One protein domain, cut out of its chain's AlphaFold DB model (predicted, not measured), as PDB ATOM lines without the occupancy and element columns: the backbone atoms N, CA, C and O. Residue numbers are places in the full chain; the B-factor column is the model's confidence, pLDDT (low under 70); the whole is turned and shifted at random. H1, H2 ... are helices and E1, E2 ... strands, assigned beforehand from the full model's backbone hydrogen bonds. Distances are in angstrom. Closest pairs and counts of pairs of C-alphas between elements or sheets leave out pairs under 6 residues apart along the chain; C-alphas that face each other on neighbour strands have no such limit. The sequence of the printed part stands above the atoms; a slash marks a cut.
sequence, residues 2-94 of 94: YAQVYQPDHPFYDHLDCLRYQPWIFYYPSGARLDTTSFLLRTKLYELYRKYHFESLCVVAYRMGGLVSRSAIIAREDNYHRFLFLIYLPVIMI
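Overview. This is residues 2 to 94 of the 94 residues of an uncharacterized protein of Syntrophaceae bacterium (UniProt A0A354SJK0). A long helix, H2, is crossed near its first end by a shorter helix, H3, and a small parallel pair of strands, E1 and E2, completes the body; the short helix H1, residues 11 to 14, lies away from them, and residues 14 to 20, of which residue 14 belongs to H1, stick out. The printed part has 93 residues, with three named helices and two named strands in the order H1, H2, E1, H3, E2. Its class is mostly helix, though under half of the residues are in named elements. The whole is compact, with a radius of gyration of the C-alphas of 13.8 A and spans of 38 by 32 by 25 A.

Arrangement. H1, residues 11 to 14, is apart from H2, residues 34 to 52. H2 touches H3, residues 64 to 74, with its residues 34 to 42 alone; the closest C-alphas, of Ser 38 and Ala 72, are 4.6 A apart. They run the same way at a steep tilt of 63 degrees. E1, residues 57 to 59, and E2, residues 83 to 85, are parallel neighbours at 37 degrees; N 84 and O 57 are within hydrogen-bond range at 3.1 A. E1, H3 and E2 form a strand-helix-strand unit, two parallel strands with a helix between them along the chain, and its crossover is right-handed. In H2 and H3 every O i to N i+4 pair is within hydrogen-bond range; H1 is too short for such a pair, and its one O i to N i+3 pair is not within range.

Along the chain. H1 begins at C-alpha 11 (7.014, -25.351, -15.581) and is 5.4 A long. H2 measures 26.6 A, E1 6.4 A, H3 15.5 A and E2 6.3 A. E2 ends at C-alpha 85 (15.763, -42.406, -22.092).

Size, cuts and confidence. The C-alphas farthest apart, of Arg 50 and Ile 94, are 42.1 A apart. The printed part has no cut. The link from H1 to H2 is long, with 19 residues. The pLDDT is under 70 in residues 2 to 13 and 76 to 94.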
ATOM      1  N   TYR A   2       3.695 -40.774   0.772       26.52
ATOM      2  CA  TYR A   2       2.716 -40.264  -0.194       26.52
ATOM      3  C   TYR A   2       3.306 -40.419  -1.610       26.52
ATOM      4  O   TYR A   2       4.460 -40.062  -1.824       26.52
ATOM      5  N   ALA A   3       2.532 -40.909  -2.581       35.34
ATOM      6  CA  ALA A   3       2.750 -40.463  -3.953       35.34
ATOM      7  C   ALA A   3       2.271 -39.010  -3.950       35.34
ATOM      8  O   ALA A   3       1.081 -38.782  -3.726       35.34
ATOM      9  N   GLN A   4       3.180 -38.035  -4.042       41.28
ATOM     10  CA  GLN A   4       2.737 -36.654  -4.186       41.28
ATOM     11  C   GLN A   4       2.056 -36.541  -5.543       41.28
ATOM     12  O   GLN A   4       2.684 -36.565  -6.600       41.28
ATOM     13  N   VAL A   5       0.730 -36.516  -5.464       45.31
ATOM     14  CA  VAL A   5      -0.160 -36.038  -6.502       45.31
ATOM     15  C   VAL A   5       0.330 -34.641  -6.864       45.31
ATOM     16  O   VAL A   5       0.346 -33.767  -6.007       45.31
ATOM     17  N   TYR A   6       0.798 -34.516  -8.104       48.06
ATOM     18  CA  TYR A   6       0.726 -33.325  -8.945       48.06
ATOM     19  C   TYR A   6       0.929 -31.976  -8.225       48.06
ATOM     20  O   TYR A   6       0.008 -31.452  -7.604       48.06
ATOM     21  N   GLN A   7       2.123 -31.391  -8.363       46.69
ATOM     22  CA  GLN A   7       2.359 -29.967  -8.100       46.69
ATOM     23  C   GLN A   7       2.210 -29.219  -9.436       46.69
ATOM     24  O   GLN A   7       3.090 -29.371 -10.287       46.69
ATOM     25  N   PRO A   8       1.101 -28.485  -9.655       49.09
ATOM     26  CA  PRO A   8       0.762 -27.884 -10.950       49.09
ATOM     27  C   PRO A   8       1.794 -26.868 -11.453       49.09
ATOM     28  O   PRO A   8       1.905 -26.648 -12.649       49.09
ATOM     29  N   ASP A   9       2.537 -26.253 -10.537       51.25
ATOM     30  CA  ASP A   9       3.270 -25.005 -10.768       51.25
ATOM     31  C   ASP A   9       4.735 -25.216 -11.189       51.25
ATOM     32  O   ASP A   9       5.500 -24.260 -11.333       51.25
ATOM     33  N   HIS A  10       5.160 -26.466 -11.396       58.78
ATOM     34  CA  HIS A  10       6.477 -26.723 -11.965       58.78
ATOM     35  C   HIS A  10       6.388 -26.594 -13.498       58.78
ATOM     36  O   HIS A  10       5.671 -27.385 -14.107       58.78
ATOM     37  N   PRO A  11       7.165 -25.707 -14.155       62.19
ATOM     38  CA  PRO A  11       7.014 -25.351 -15.581       62.19
ATOM     39  C   PRO A  11       7.155 -26.530 -16.562       62.19
ATOM     40  O   PRO A  11       6.825 -26.435 -17.738       62.19
ATOM     41  N   PHE A  12       7.642 -27.673 -16.080       67.44
ATOM     42  CA  PHE A  12       7.592 -28.939 -16.812       67.44
ATOM     43  C   PHE A  12       6.157 -29.406 -17.118       67.44
ATOM     44  O   PHE A  12       5.926 -29.979 -18.178       67.44
ATOM     45  N   TYR A  13       5.204 -29.180 -16.211       66.69
ATOM     46  CA  TYR A  13       3.818 -29.625 -16.362       66.69
ATOM     47  C   TYR A  13       3.055 -28.828 -17.412       66.69
ATOM     48  O   TYR A  13       2.303 -29.429 -18.176       66.69
ATOM     49  N   ASP A  14       3.318 -27.526 -17.519       71.94
ATOM     50  CA  ASP A  14       2.671 -26.642 -18.500       71.94
ATOM     51  C   ASP A  14       2.924 -27.079 -19.952       71.94
ATOM     52  O   ASP A  14       2.137 -26.788 -20.852       71.94
ATOM     53  N   HIS A  15       4.016 -27.811 -20.184       77.88
ATOM     54  CA  HIS A  15       4.404 -28.313 -21.500       77.88
ATOM     55  C   HIS A  15       4.277 -29.837 -21.641       77.88
ATOM     56  O   HIS A  15       4.619 -30.383 -22.693       77.88
ATOM     57  N   LEU A  16       3.794 -30.543 -20.612       81.00
ATOM     58  CA  LEU A  16       3.625 -31.991 -20.665       81.00
ATOM     59  C   LEU A  16       2.271 -32.352 -21.282       81.00
ATOM     60  O   LEU A  16       1.216 -32.018 -20.744       81.00
ATOM     61  N   ASP A  17       2.296 -33.120 -22.375       85.25
ATOM     62  CA  ASP A  17       1.086 -33.708 -22.955       85.25
ATOM     63  C   ASP A  17       0.503 -34.780 -22.016       85.25
ATOM     64  O   ASP A  17       0.841 -35.967 -22.083       85.25
ATOM     65  N   CYS A  18      -0.383 -34.341 -21.123       83.44
ATOM     66  CA  CYS A  18      -1.024 -35.178 -20.113       83.44
ATOM     67  C   CYS A  18      -2.101 -36.117 -20.691       83.44
ATOM     68  O   CYS A  18      -2.611 -36.967 -19.964       83.44
ATOM     69  N   LEU A  19      -2.445 -35.998 -21.982       85.56
ATOM     70  CA  LEU A  19      -3.286 -36.986 -22.669       85.56
ATOM     71  C   LEU A  19      -2.478 -38.226 -23.060       85.56
ATOM     72  O   LEU A  19      -3.038 -39.314 -23.177       85.56
ATOM     73  N   ARG A  20      -1.167 -38.065 -23.270       83.19
ATOM     74  CA  ARG A  20      -0.261 -39.146 -23.688       83.19
ATOM     75  C   ARG A  20       0.584 -39.696 -22.550       83.19
ATOM     76  O   ARG A  20       0.903 -40.883 -22.556       83.19
ATOM     77  N   TYR A  21       0.960 -38.856 -21.592       84.38
ATOM     78  CA  TYR A  21       1.876 -39.226 -20.519       84.38
ATOM     79  C   TYR A  21       1.236 -39.058 -19.149       84.38
ATOM     80  O   TYR A  21       0.633 -38.032 -18.847       84.38
ATOM     81  N   GLN A  22       1.451 -40.047 -18.281       85.38
ATOM     82  CA  GLN A  22       1.140 -39.934 -16.862       85.38
ATOM     83  C   GLN A  22       2.402 -39.521 -16.085       85.38
ATOM     84  O   GLN A  22       3.329 -40.328 -15.967       85.38
ATOM     85  N   PRO A  23       2.468 -38.294 -15.544       84.81
ATOM     86  CA  PRO A  23       3.632 -37.840 -14.794       84.81
ATOM     87  C   PRO A  23       3.715 -38.471 -13.400       84.81
ATOM     88  O   PRO A  23       2.731 -38.516 -12.662       84.81
ATOM     89  N   TRP A  24       4.929 -38.859 -13.006       86.44
ATOM     90  CA  TRP A  24       5.266 -39.306 -11.653       86.44
ATOM     91  C   TRP A  24       6.489 -38.546 -11.146       86.44
ATOM     92  O   TRP A  24       7.527 -38.537 -11.806       86.44
ATOM     93  N   ILE A  25       6.381 -37.932  -9.965       84.56
ATOM     94  CA  ILE A  25       7.503 -37.234  -9.328       84.56
ATOM     95  C   ILE A  25       8.151 -38.153  -8.300       84.56
ATOM     96  O   ILE A  25       7.483 -38.706  -7.426       84.56
ATOM     97  N   PHE A  26       9.476 -38.259  -8.371       85.12
ATOM     98  CA  PHE A  26      10.287 -38.889  -7.342       85.12
ATOM     99  C   PHE A  26      11.133 -37.833  -6.626       85.12
ATOM    100  O   PHE A  26      12.102 -37.317  -7.180       85.12
ATOM    101  N   TYR A  27      10.759 -37.514  -5.386       83.69
ATOM    102  CA  TYR A  27      11.528 -36.623  -4.522       83.69
ATOM    103  C   TYR A  27      12.474 -37.430  -3.630       83.69
ATOM    104  O   TYR A  27      12.079 -38.447  -3.056       83.69
ATOM    105  N   TYR A  28      13.708 -36.954  -3.481       81.06
ATOM    106  CA  TYR A  28      14.691 -37.533  -2.573       81.06
ATOM    107  C   TYR A  28      15.458 -36.431  -1.828       81.06
ATOM    108  O   TYR A  28      15.681 -35.357  -2.391       81.06
ATOM    109  N   PRO A  29      15.872 -36.677  -0.572       79.62
ATOM    110  CA  PRO A  29      16.632 -35.701   0.199       79.62
ATOM    111  C   PRO A  29      18.006 -35.442  -0.431       79.62
ATOM    112  O   PRO A  29      18.742 -36.373  -0.779       79.62
ATOM    113  N   SER A  30      18.368 -34.164  -0.560       73.50
ATOM    114  CA  SER A  30      19.694 -33.757  -1.023       73.50
ATOM    115  C   SER A  30      20.765 -34.229  -0.032       73.50
ATOM    116  O   SER A  30      20.632 -34.065   1.176       73.50
ATOM    117  N   GLY A  31      21.825 -34.859  -0.546       79.06
ATOM    118  CA  GLY A  31      22.910 -35.413   0.275       79.06
ATOM    119  C   GLY A  31      22.710 -36.860   0.744       79.06
ATOM    120  O   GLY A  31      23.612 -37.416   1.368       79.06
ATOM    121  N   ALA A  32      21.585 -37.508   0.418       84.81
ATOM    122  CA  ALA A  32      21.450 -38.947   0.624       84.81
ATOM    123  C   ALA A  32      22.443 -39.745  -0.233       84.81
ATOM    124  O   ALA A  32      22.830 -39.331  -1.331       84.81
ATOM    125  N   ARG A  33      22.839 -40.919   0.272       91.06
ATOM    126  CA  ARG A  33      23.772 -41.802  -0.430       91.06
ATOM    127  C   ARG A  33      23.163 -42.261  -1.755       91.06
ATOM    128  O   ARG A  33      22.004 -42.678  -1.803       91.06
ATOM    129  N   LEU A  34      23.959 -42.196  -2.821       89.62
ATOM    130  CA  LEU A  34      23.514 -42.500  -4.183       89.62
ATOM    131  C   LEU A  34      22.905 -43.904  -4.286       89.62
ATOM    132  O   LEU A  34      21.849 -44.065  -4.890       89.62
ATOM    133  N   ASP A  35      23.544 -44.897  -3.673       90.69
ATOM    134  CA  ASP A  35      23.091 -46.287  -3.624       90.69
ATOM    135  C   ASP A  35      21.702 -46.412  -2.984       90.69
ATOM    136  O   ASP A  35      20.799 -47.013  -3.568       90.69
ATOM    137  N   THR A  36      21.498 -45.755  -1.842       91.19
ATOM    138  CA  THR A  36      20.226 -45.770  -1.112       91.19
ATOM    139  C   THR A  36      19.108 -45.121  -1.928       91.19
ATOM    140  O   THR A  36      18.033 -45.700  -2.092       91.19
ATOM    141  N   THR A  37      19.358 -43.938  -2.493       91.81
ATOM    142  CA  THR A  37      18.354 -43.235  -3.304       91.81
ATOM    143  C   THR A  37      18.025 -44.005  -4.583       91.81
ATOM    144  O   THR A  37      16.864 -44.069  -4.986       91.81
ATOM    145  N   SER A  38      19.023 -44.633  -5.206       90.62
ATOM    146  CA  SER A  38      18.830 -45.439  -6.419       90.62
ATOM    147  C   SER A  38      18.014 -46.697  -6.138       90.62
ATOM    148  O   SER A  38      17.114 -47.029  -6.906       90.62
ATOM    149  N   PHE A  39      18.272 -47.362  -5.009       90.56
ATOM    150  CA  PHE A  39      17.478 -48.501  -4.554       90.56
ATOM    151  C   PHE A  39      16.017 -48.109  -4.282       90.56
ATOM    152  O   PHE A  39      15.090 -48.809  -4.704       90.56
ATOM    153  N   LEU A  40      15.794 -46.959  -3.634       90.94
ATOM    154  CA  LEU A  40      14.447 -46.446  -3.385       90.94
ATOM    155  C   LEU A  40      13.714 -46.139  -4.698       90.94
ATOM    156  O   LEU A  40      12.570 -46.564  -4.865       90.94
ATOM    157  N   LEU A  41      14.373 -45.456  -5.642       90.31
ATOM    158  CA  LEU A  41      13.810 -45.186  -6.965       90.31
ATOM    159  C   LEU A  41      13.434 -46.492  -7.672       90.31
ATOM    160  O   LEU A  41      12.301 -46.625  -8.127       90.31
ATOM    161  N   ARG A  42      14.340 -47.477  -7.711       89.19
ATOM    162  CA  ARG A  42      14.091 -48.788  -8.333       89.19
ATOM    163  C   ARG A  42      12.862 -49.472  -7.740       89.19
ATOM    164  O   ARG A  42      11.988 -49.914  -8.480       89.19
ATOM    165  N   THR A  43      12.751 -49.474  -6.414       88.81
ATOM    166  CA  THR A  43      11.589 -50.031  -5.705       88.81
ATOM    167  C   THR A  43      10.292 -49.345  -6.138       88.81
ATOM    168  O   THR A  43       9.290 -50.009  -6.396       88.81
ATOM    169  N   LYS A  44      10.302 -48.015  -6.292       89.00
ATOM    170  CA  LYS A  44       9.128 -47.263  -6.762       89.00
ATOM    171  C   LYS A  44       8.788 -47.521  -8.223       89.00
ATOM    172  O   LYS A  44       7.610 -47.657  -8.542       89.00
ATOM    173  N   LEU A  45       9.783 -47.656  -9.093       87.94
ATOM    174  CA  LEU A  45       9.555 -48.036 -10.487       87.94
ATOM    175  C   LEU A  45       8.955 -49.444 -10.599       87.94
ATOM    176  O   LEU A  45       8.024 -49.642 -11.378       87.94
ATOM    177  N   TYR A  46       9.417 -50.386  -9.774       86.44
ATOM    178  CA  TYR A  46       8.856 -51.736  -9.686       86.44
ATOM    179  C   TYR A  46       7.388 -51.723  -9.235       86.44
ATOM    180  O   TYR A  46       6.535 -52.355  -9.860       86.44
ATOM    181  N   GLU A  47       7.066 -50.964  -8.181       87.94
ATOM    182  CA  GLU A  47       5.684 -50.776  -7.716       87.94
ATOM    183  C   GLU A  47       4.788 -50.174  -8.810       87.94
ATOM    184  O   GLU A  47       3.668 -50.647  -9.019       87.94
ATOM    185  N   LEU A  48       5.278 -49.164  -9.537       87.62
ATOM    186  CA  LEU A  48       4.545 -48.542 -10.641       87.62
ATOM    187  C   LEU A  48       4.318 -49.518 -11.795       87.62
ATOM    188  O   LEU A  48       3.200 -49.607 -12.300       87.62
ATOM    189  N   TYR A  49       5.342 -50.277 -12.185       87.19
ATOM    190  CA  TYR A  49       5.214 -51.272 -13.246       87.19
ATOM    191  C   TYR A  49       4.202 -52.354 -12.871       87.19
ATOM    192  O   TYR A  49       3.320 -52.674 -13.663       87.19
ATOM    193  N   ARG A  50       4.254 -52.863 -11.636       86.50
ATOM    194  CA  ARG A  50       3.278 -53.845 -11.142       86.50
ATOM    195  C   ARG A  50       1.844 -53.329 -11.117       86.50
ATOM    196  O   ARG A  50       0.928 -54.142 -11.131       86.50
ATOM    197  N   LYS A  51       1.650 -52.014 -11.010       89.12
ATOM    198  CA  LYS A  51       0.323 -51.398 -10.946       89.12
ATOM    199  C   LYS A  51      -0.236 -51.052 -12.325       89.12
ATOM    200  O   LYS A  51      -1.432 -51.216 -12.538       89.12
ATOM    201  N   TYR A  52       0.600 -50.535 -13.221       87.12
ATOM    202  CA  TYR A  52       0.154 -49.954 -14.492       87.12
ATOM    203  C   TYR A  52       0.584 -50.747 -15.728       87.12
ATOM    204  O   TYR A  52       0.064 -50.480 -16.804       87.12
ATOM    205  N   HIS A  53       1.509 -51.704 -15.592       86.19
ATOM    206  CA  HIS A  53       1.987 -52.566 -16.679       86.19
ATOM    207  C   HIS A  53       2.411 -51.800 -17.944       86.19
ATOM    208  O   HIS A  53       2.167 -52.242 -19.063       86.19
ATOM    209  N   PHE A  54       3.033 -50.631 -17.773       83.00
ATOM    210  CA  PHE A  54       3.474 -49.808 -18.898       83.00
ATOM    211  C   PHE A  54       4.572 -50.515 -19.709       83.00
ATOM    212  O   PHE A  54       5.477 -51.130 -19.149       83.00
ATOM    213  N   GLU A  55       4.529 -50.380 -21.036       82.81
ATOM    214  CA  GLU A  55       5.551 -50.949 -21.932       82.81
ATOM    215  C   GLU A  55       6.834 -50.114 -21.984       82.81
ATOM    216  O   GLU A  55       7.915 -50.626 -22.276       82.81
ATOM    217  N   SER A  56       6.709 -48.813 -21.728       82.50
ATOM    218  CA  SER A  56       7.808 -47.858 -21.773       82.50
ATOM    219  C   SER A  56       7.647 -46.808 -20.689       82.50
ATOM    220  O   SER A  56       6.546 -46.308 -20.459       82.50
ATOM    221  N   LEU A  57       8.763 -46.430 -20.077       84.69
ATOM    222  CA  LEU A  57       8.844 -45.334 -19.122       84.69
ATOM    223  C   LEU A  57       9.894 -44.337 -19.597       84.69
ATOM    224  O   LEU A  57      11.009 -44.736 -19.934       84.69
ATOM    225  N   CYS A  58       9.525 -43.057 -19.583       85.94
ATOM    226  CA  CYS A  58      10.431 -41.935 -19.780       85.94
ATOM    227  C   CYS A  58      10.888 -41.410 -18.418       85.94
ATOM    228  O   CYS A  58      10.060 -41.116 -17.555       85.94
ATOM    229  N   VAL A  59      12.201 -41.288 -18.223       84.69
ATOM    230  CA  VAL A  59      12.784 -40.727 -17.000       84.69
ATOM    231  C   VAL A  59      13.478 -39.418 -17.338       84.69
ATOM    232  O   VAL A  59      14.476 -39.420 -18.054       84.69
ATOM    233  N   VAL A  60      12.963 -38.319 -16.787       85.44
ATOM    234  CA  VAL A  60      13.572 -36.988 -16.868       85.44
ATOM    235  C   VAL A  60      14.259 -36.700 -15.542       85.44
ATOM    236  O   VAL A  60      13.647 -36.820 -14.482       85.44
ATOM    237  N   ALA A  61      15.542 -36.343 -15.585       86.06
ATOM    238  CA  ALA A  61      16.329 -36.148 -14.379       86.06
ATOM    239  C   ALA A  61      17.306 -34.978 -14.506       86.06
ATOM    240  O   ALA A  61      17.920 -34.783 -15.551       86.06
ATOM    241  N   TYR A  62      17.484 -34.233 -13.412       81.38
ATOM    242  CA  TYR A  62      18.369 -33.071 -13.344       81.38
ATOM    243  C   TYR A  62      19.500 -33.283 -12.327       81.38
ATOM    244  O   TYR A  62      19.278 -33.823 -11.238       81.38
ATOM    245  N   ARG A  63      20.722 -32.843 -12.668       85.12
ATOM    246  CA  ARG A  63      21.941 -32.960 -11.838       85.12
ATOM    247  C   ARG A  63      22.143 -34.386 -11.293       85.12
ATOM    248  O   ARG A  63      22.274 -35.326 -12.075       85.12
ATOM    249  N   MET A  64      22.139 -34.565  -9.966       87.94
ATOM    250  CA  MET A  64      22.300 -35.872  -9.310       87.94
ATOM    251  C   MET A  64      21.193 -36.865  -9.666       87.94
ATOM    252  O   MET A  64      21.432 -38.070  -9.617       87.94
ATOM    253  N   GLY A  65      20.020 -36.384 -10.093       84.44
ATOM    254  CA  GLY A  65      18.939 -37.246 -10.549       84.44
ATOM    255  C   GLY A  65      19.383 -38.155 -11.693       84.44
ATOM    256  O   GLY A  65      19.009 -39.318 -11.707       84.44
ATOM    257  N   GLY A  66      20.239 -37.675 -12.604       88.50
ATOM    258  CA  GLY A  66      20.744 -38.497 -13.709       88.50
ATOM    259  C   GLY A  66      21.572 -39.690 -13.226       88.50
ATOM    260  O   GLY A  66      21.413 -40.802 -13.731       88.50
ATOM    261  N   LEU A  67      22.408 -39.489 -12.201       90.06
ATOM    262  CA  LEU A  67      23.196 -40.561 -11.584       90.06
ATOM    263  C   LEU A  67      22.302 -41.552 -10.835       90.06
ATOM    264  O   LEU A  67      22.489 -42.760 -10.975       90.06
ATOM    265  N   VAL A  68      21.319 -41.043 -10.087       89.31
ATOM    266  CA  VAL A  68      20.330 -41.858  -9.367       89.31
ATOM    267  C   VAL A  68      19.549 -42.732 -10.350       89.31
ATOM    268  O   VAL A  68      19.496 -43.950 -10.192       89.31
ATOM    269  N   SER A  69      18.994 -42.138 -11.412       89.19
ATOM    270  CA  SER A  69      18.248 -42.855 -12.448       89.19
ATOM    271  C   SER A  69      19.114 -43.892 -13.153       89.19
ATOM    272  O   SER A  69      18.707 -45.042 -13.298       89.19
ATOM    273  N   ARG A  70      20.343 -43.528 -13.535       87.50
ATOM    274  CA  ARG A  70      21.282 -44.457 -14.173       87.50
ATOM    275  C   ARG A  70      21.595 -45.648 -13.269       87.50
ATOM    276  O   ARG A  70      21.568 -46.783 -13.736       87.50
ATOM    277  N   SER A  71      21.898 -45.403 -11.996       88.62
ATOM    278  CA  SER A  71      22.222 -46.463 -11.038       88.62
ATOM    279  C   SER A  71      21.015 -47.353 -10.734       88.62
ATOM    280  O   SER A  71      21.187 -48.557 -10.569       88.62
ATOM    281  N   ALA A  72      19.801 -46.794 -10.698       87.00
ATOM    282  CA  ALA A  72      18.572 -47.565 -10.519       87.00
ATOM    283  C   ALA A  72      18.283 -48.498 -11.710       87.00
ATOM    284  O   ALA A  72      17.833 -49.618 -11.497       87.00
ATOM    285  N   ILE A  73      18.566 -48.053 -12.943       83.94
ATOM    286  CA  ILE A  73      18.257 -48.792 -14.182       83.94
ATOM    287  C   ILE A  73      19.334 -49.828 -14.537       83.94
ATOM    288  O   ILE A  73      19.013 -50.917 -14.996       83.94
ATOM    289  N   ILE A  74      20.621 -49.502 -14.362       83.12
ATOM    290  CA  ILE A  74      21.728 -50.398 -14.755       83.12
ATOM    291  C   ILE A  74      21.886 -51.578 -13.796       83.12
ATOM    292  O   ILE A  74      22.494 -52.585 -14.162       83.12
ATOM    293  N   ALA A  75      21.373 -51.469 -12.570       71.38
ATOM    294  CA  ALA A  75      21.454 -52.548 -11.606       71.38
ATOM    295  C   ALA A  75      20.749 -53.804 -12.155       71.38
ATOM    296  O   ALA A  75      19.529 -53.860 -12.254       71.38
ATOM    297  N   ARG A  76      21.560 -54.799 -12.538       55.41
ATOM    298  CA  ARG A  76      21.220 -55.983 -13.351       55.41
ATOM    299  C   ARG A  76      20.301 -57.015 -12.680       55.41
ATOM    300  O   ARG A  76      20.191 -58.126 -13.180       55.41
ATOM    301  N   GLU A  77      19.684 -56.690 -11.553       56.12
ATOM    302  CA  GLU A  77      18.931 -57.676 -10.767       56.12
ATOM    303  C   GLU A  77      17.527 -57.951 -11.327       56.12
ATOM    304  O   GLU A  77      16.971 -59.002 -11.023       56.12
ATOM    305  N   ASP A  78      16.995 -57.100 -12.216       53.62
ATOM    306  CA  ASP A  78      15.610 -57.210 -12.676       53.62
ATOM    307  C   ASP A  78      15.451 -57.113 -14.218       53.62
ATOM    308  O   ASP A  78      16.043 -56.254 -14.873       53.62
ATOM    309  N   ASN A  79      14.605 -57.976 -14.804       49.69
ATOM    310  CA  ASN A  79      14.360 -58.166 -16.254       49.69
ATOM    311  C   ASN A  79      13.590 -57.014 -16.964       49.69
ATOM    312  O   ASN A  79      12.749 -57.256 -17.834       49.69
ATOM    313  N   TYR A  80      13.827 -55.750 -16.615       55.25
ATOM    314  CA  TYR A  80      13.106 -54.602 -17.187       55.25
ATOM    315  C   TYR A  80      13.831 -54.023 -18.407       55.25
ATOM    316  O   TYR A  80      14.576 -53.051 -18.319       55.25
ATOM    317  N   HIS A  81      13.629 -54.628 -19.577       51.53
ATOM    318  CA  HIS A  81      14.469 -54.365 -20.752       51.53
ATOM    319  C   HIS A  81      14.030 -53.221 -21.682       51.53
ATOM    320  O   HIS A  81      14.596 -53.088 -22.766       51.53
ATOM    321  N   ARG A  82      13.076 -52.354 -21.310       52.09
ATOM    322  CA  ARG A  82      12.623 -51.294 -22.234       52.09
ATOM    323  C   ARG A  82      12.296 -49.956 -21.564       52.09
ATOM    324  O   ARG A  82      11.176 -49.462 -21.609       52.09
ATOM    325  N   PHE A  83      13.312 -49.338 -20.970       54.38
ATOM    326  CA  PHE A  83      13.256 -47.936 -20.544       54.38
ATOM    327  C   PHE A  83      13.651 -47.020 -21.711       54.38
ATOM    328  O   PHE A  83      14.703 -47.216 -22.321       54.38
ATOM    329  N   LEU A  84      12.813 -46.031 -22.039       47.22
ATOM    330  CA  LEU A  84      13.120 -45.009 -23.043       47.22
ATOM    331  C   LEU A  84      13.774 -43.822 -22.326       47.22
ATOM    332  O   LEU A  84      13.216 -43.259 -21.385       47.22
ATOM    333  N   PHE A  85      14.983 -43.455 -22.743       44.81
ATOM    334  CA  PHE A  85      15.763 -42.406 -22.092       44.81
ATOM    335  C   PHE A  85      15.473 -41.047 -22.726       44.81
ATOM    336  O   PHE A  85      15.785 -40.836 -23.895       44.81
ATOM    337  N   LEU A  86      14.964 -40.102 -21.935       42.00
ATOM    338  CA  LEU A  86      15.059 -38.679 -22.251       42.00
ATOM    339  C   LEU A  86      15.907 -38.007 -21.170       42.00
ATOM    340  O   LEU A  86      15.408 -37.479 -20.179       42.00
ATOM    341  N   ILE A  87      17.227 -38.053 -21.351       41.69
ATOM    342  CA  ILE A  87      18.149 -37.280 -20.520       41.69
ATOM    343  C   ILE A  87      18.025 -35.822 -20.966       41.69
ATOM    344  O   ILE A  87      18.603 -35.429 -21.976       41.69
ATOM    345  N   TYR A  88      17.268 -35.018 -20.223       40.72
ATOM    346  CA  TYR A  88      17.286 -33.572 -20.415       40.72
ATOM    347  C   TYR A  88      18.489 -32.993 -19.661       40.72
ATOM    348  O   TYR A  88      18.474 -32.854 -18.440       40.72
ATOM    349  N   LEU A  89      19.555 -32.677 -20.397       31.66
ATOM    350  CA  LEU A  89      20.586 -31.739 -19.958       31.66
ATOM    351  C   LEU A  89      20.255 -30.370 -20.564       31.66
ATOM    352  O   LEU A  89      20.627 -30.130 -21.712       31.66
ATOM    353  N   PRO A  90      19.607 -29.438 -19.846       33.94
ATOM    354  CA  PRO A  90      19.773 -28.046 -20.188       33.94
ATOM    355  C   PRO A  90      21.140 -27.608 -19.656       33.94
ATOM    356  O   PRO A  90      21.393 -27.502 -18.454       33.94
ATOM    357  N   VAL A  91      22.036 -27.457 -20.623       34.12
ATOM    358  CA  VAL A  91      23.235 -26.625 -20.623       34.12
ATOM    359  C   VAL A  91      23.006 -25.329 -19.822       34.12
ATOM    360  O   VAL A  91      22.056 -24.607 -20.087       34.12
ATOM    361  N   ILE A  92      23.909 -25.089 -18.865       31.38
ATOM    362  CA  ILE A  92      24.431 -23.797 -18.376       31.38
ATOM    363  C   ILE A  92      23.391 -22.751 -17.907       31.38
ATOM    364  O   ILE A  92      22.743 -22.079 -18.700       31.38
ATOM    365  N   MET A  93      23.355 -22.525 -16.584       33.28
ATOM    366  CA  MET A  93      23.100 -21.188 -16.032       33.28
ATOM    367  C   MET A  93      24.198 -20.254 -16.555       33.28
ATOM    368  O   MET A  93      25.361 -20.438 -16.184       33.28
ATOM    369  N   ILE A  94      23.832 -19.292 -17.398       38.41
ATOM    370  CA  ILE A  94      24.523 -18.001 -17.469       38.41
ATOM    371  C   ILE A  94      23.610 -16.999 -16.776       38.41
ATOM    372  O   ILE A  94      22.397 -17.039 -17.085       38.41
TER     373      ILE A  94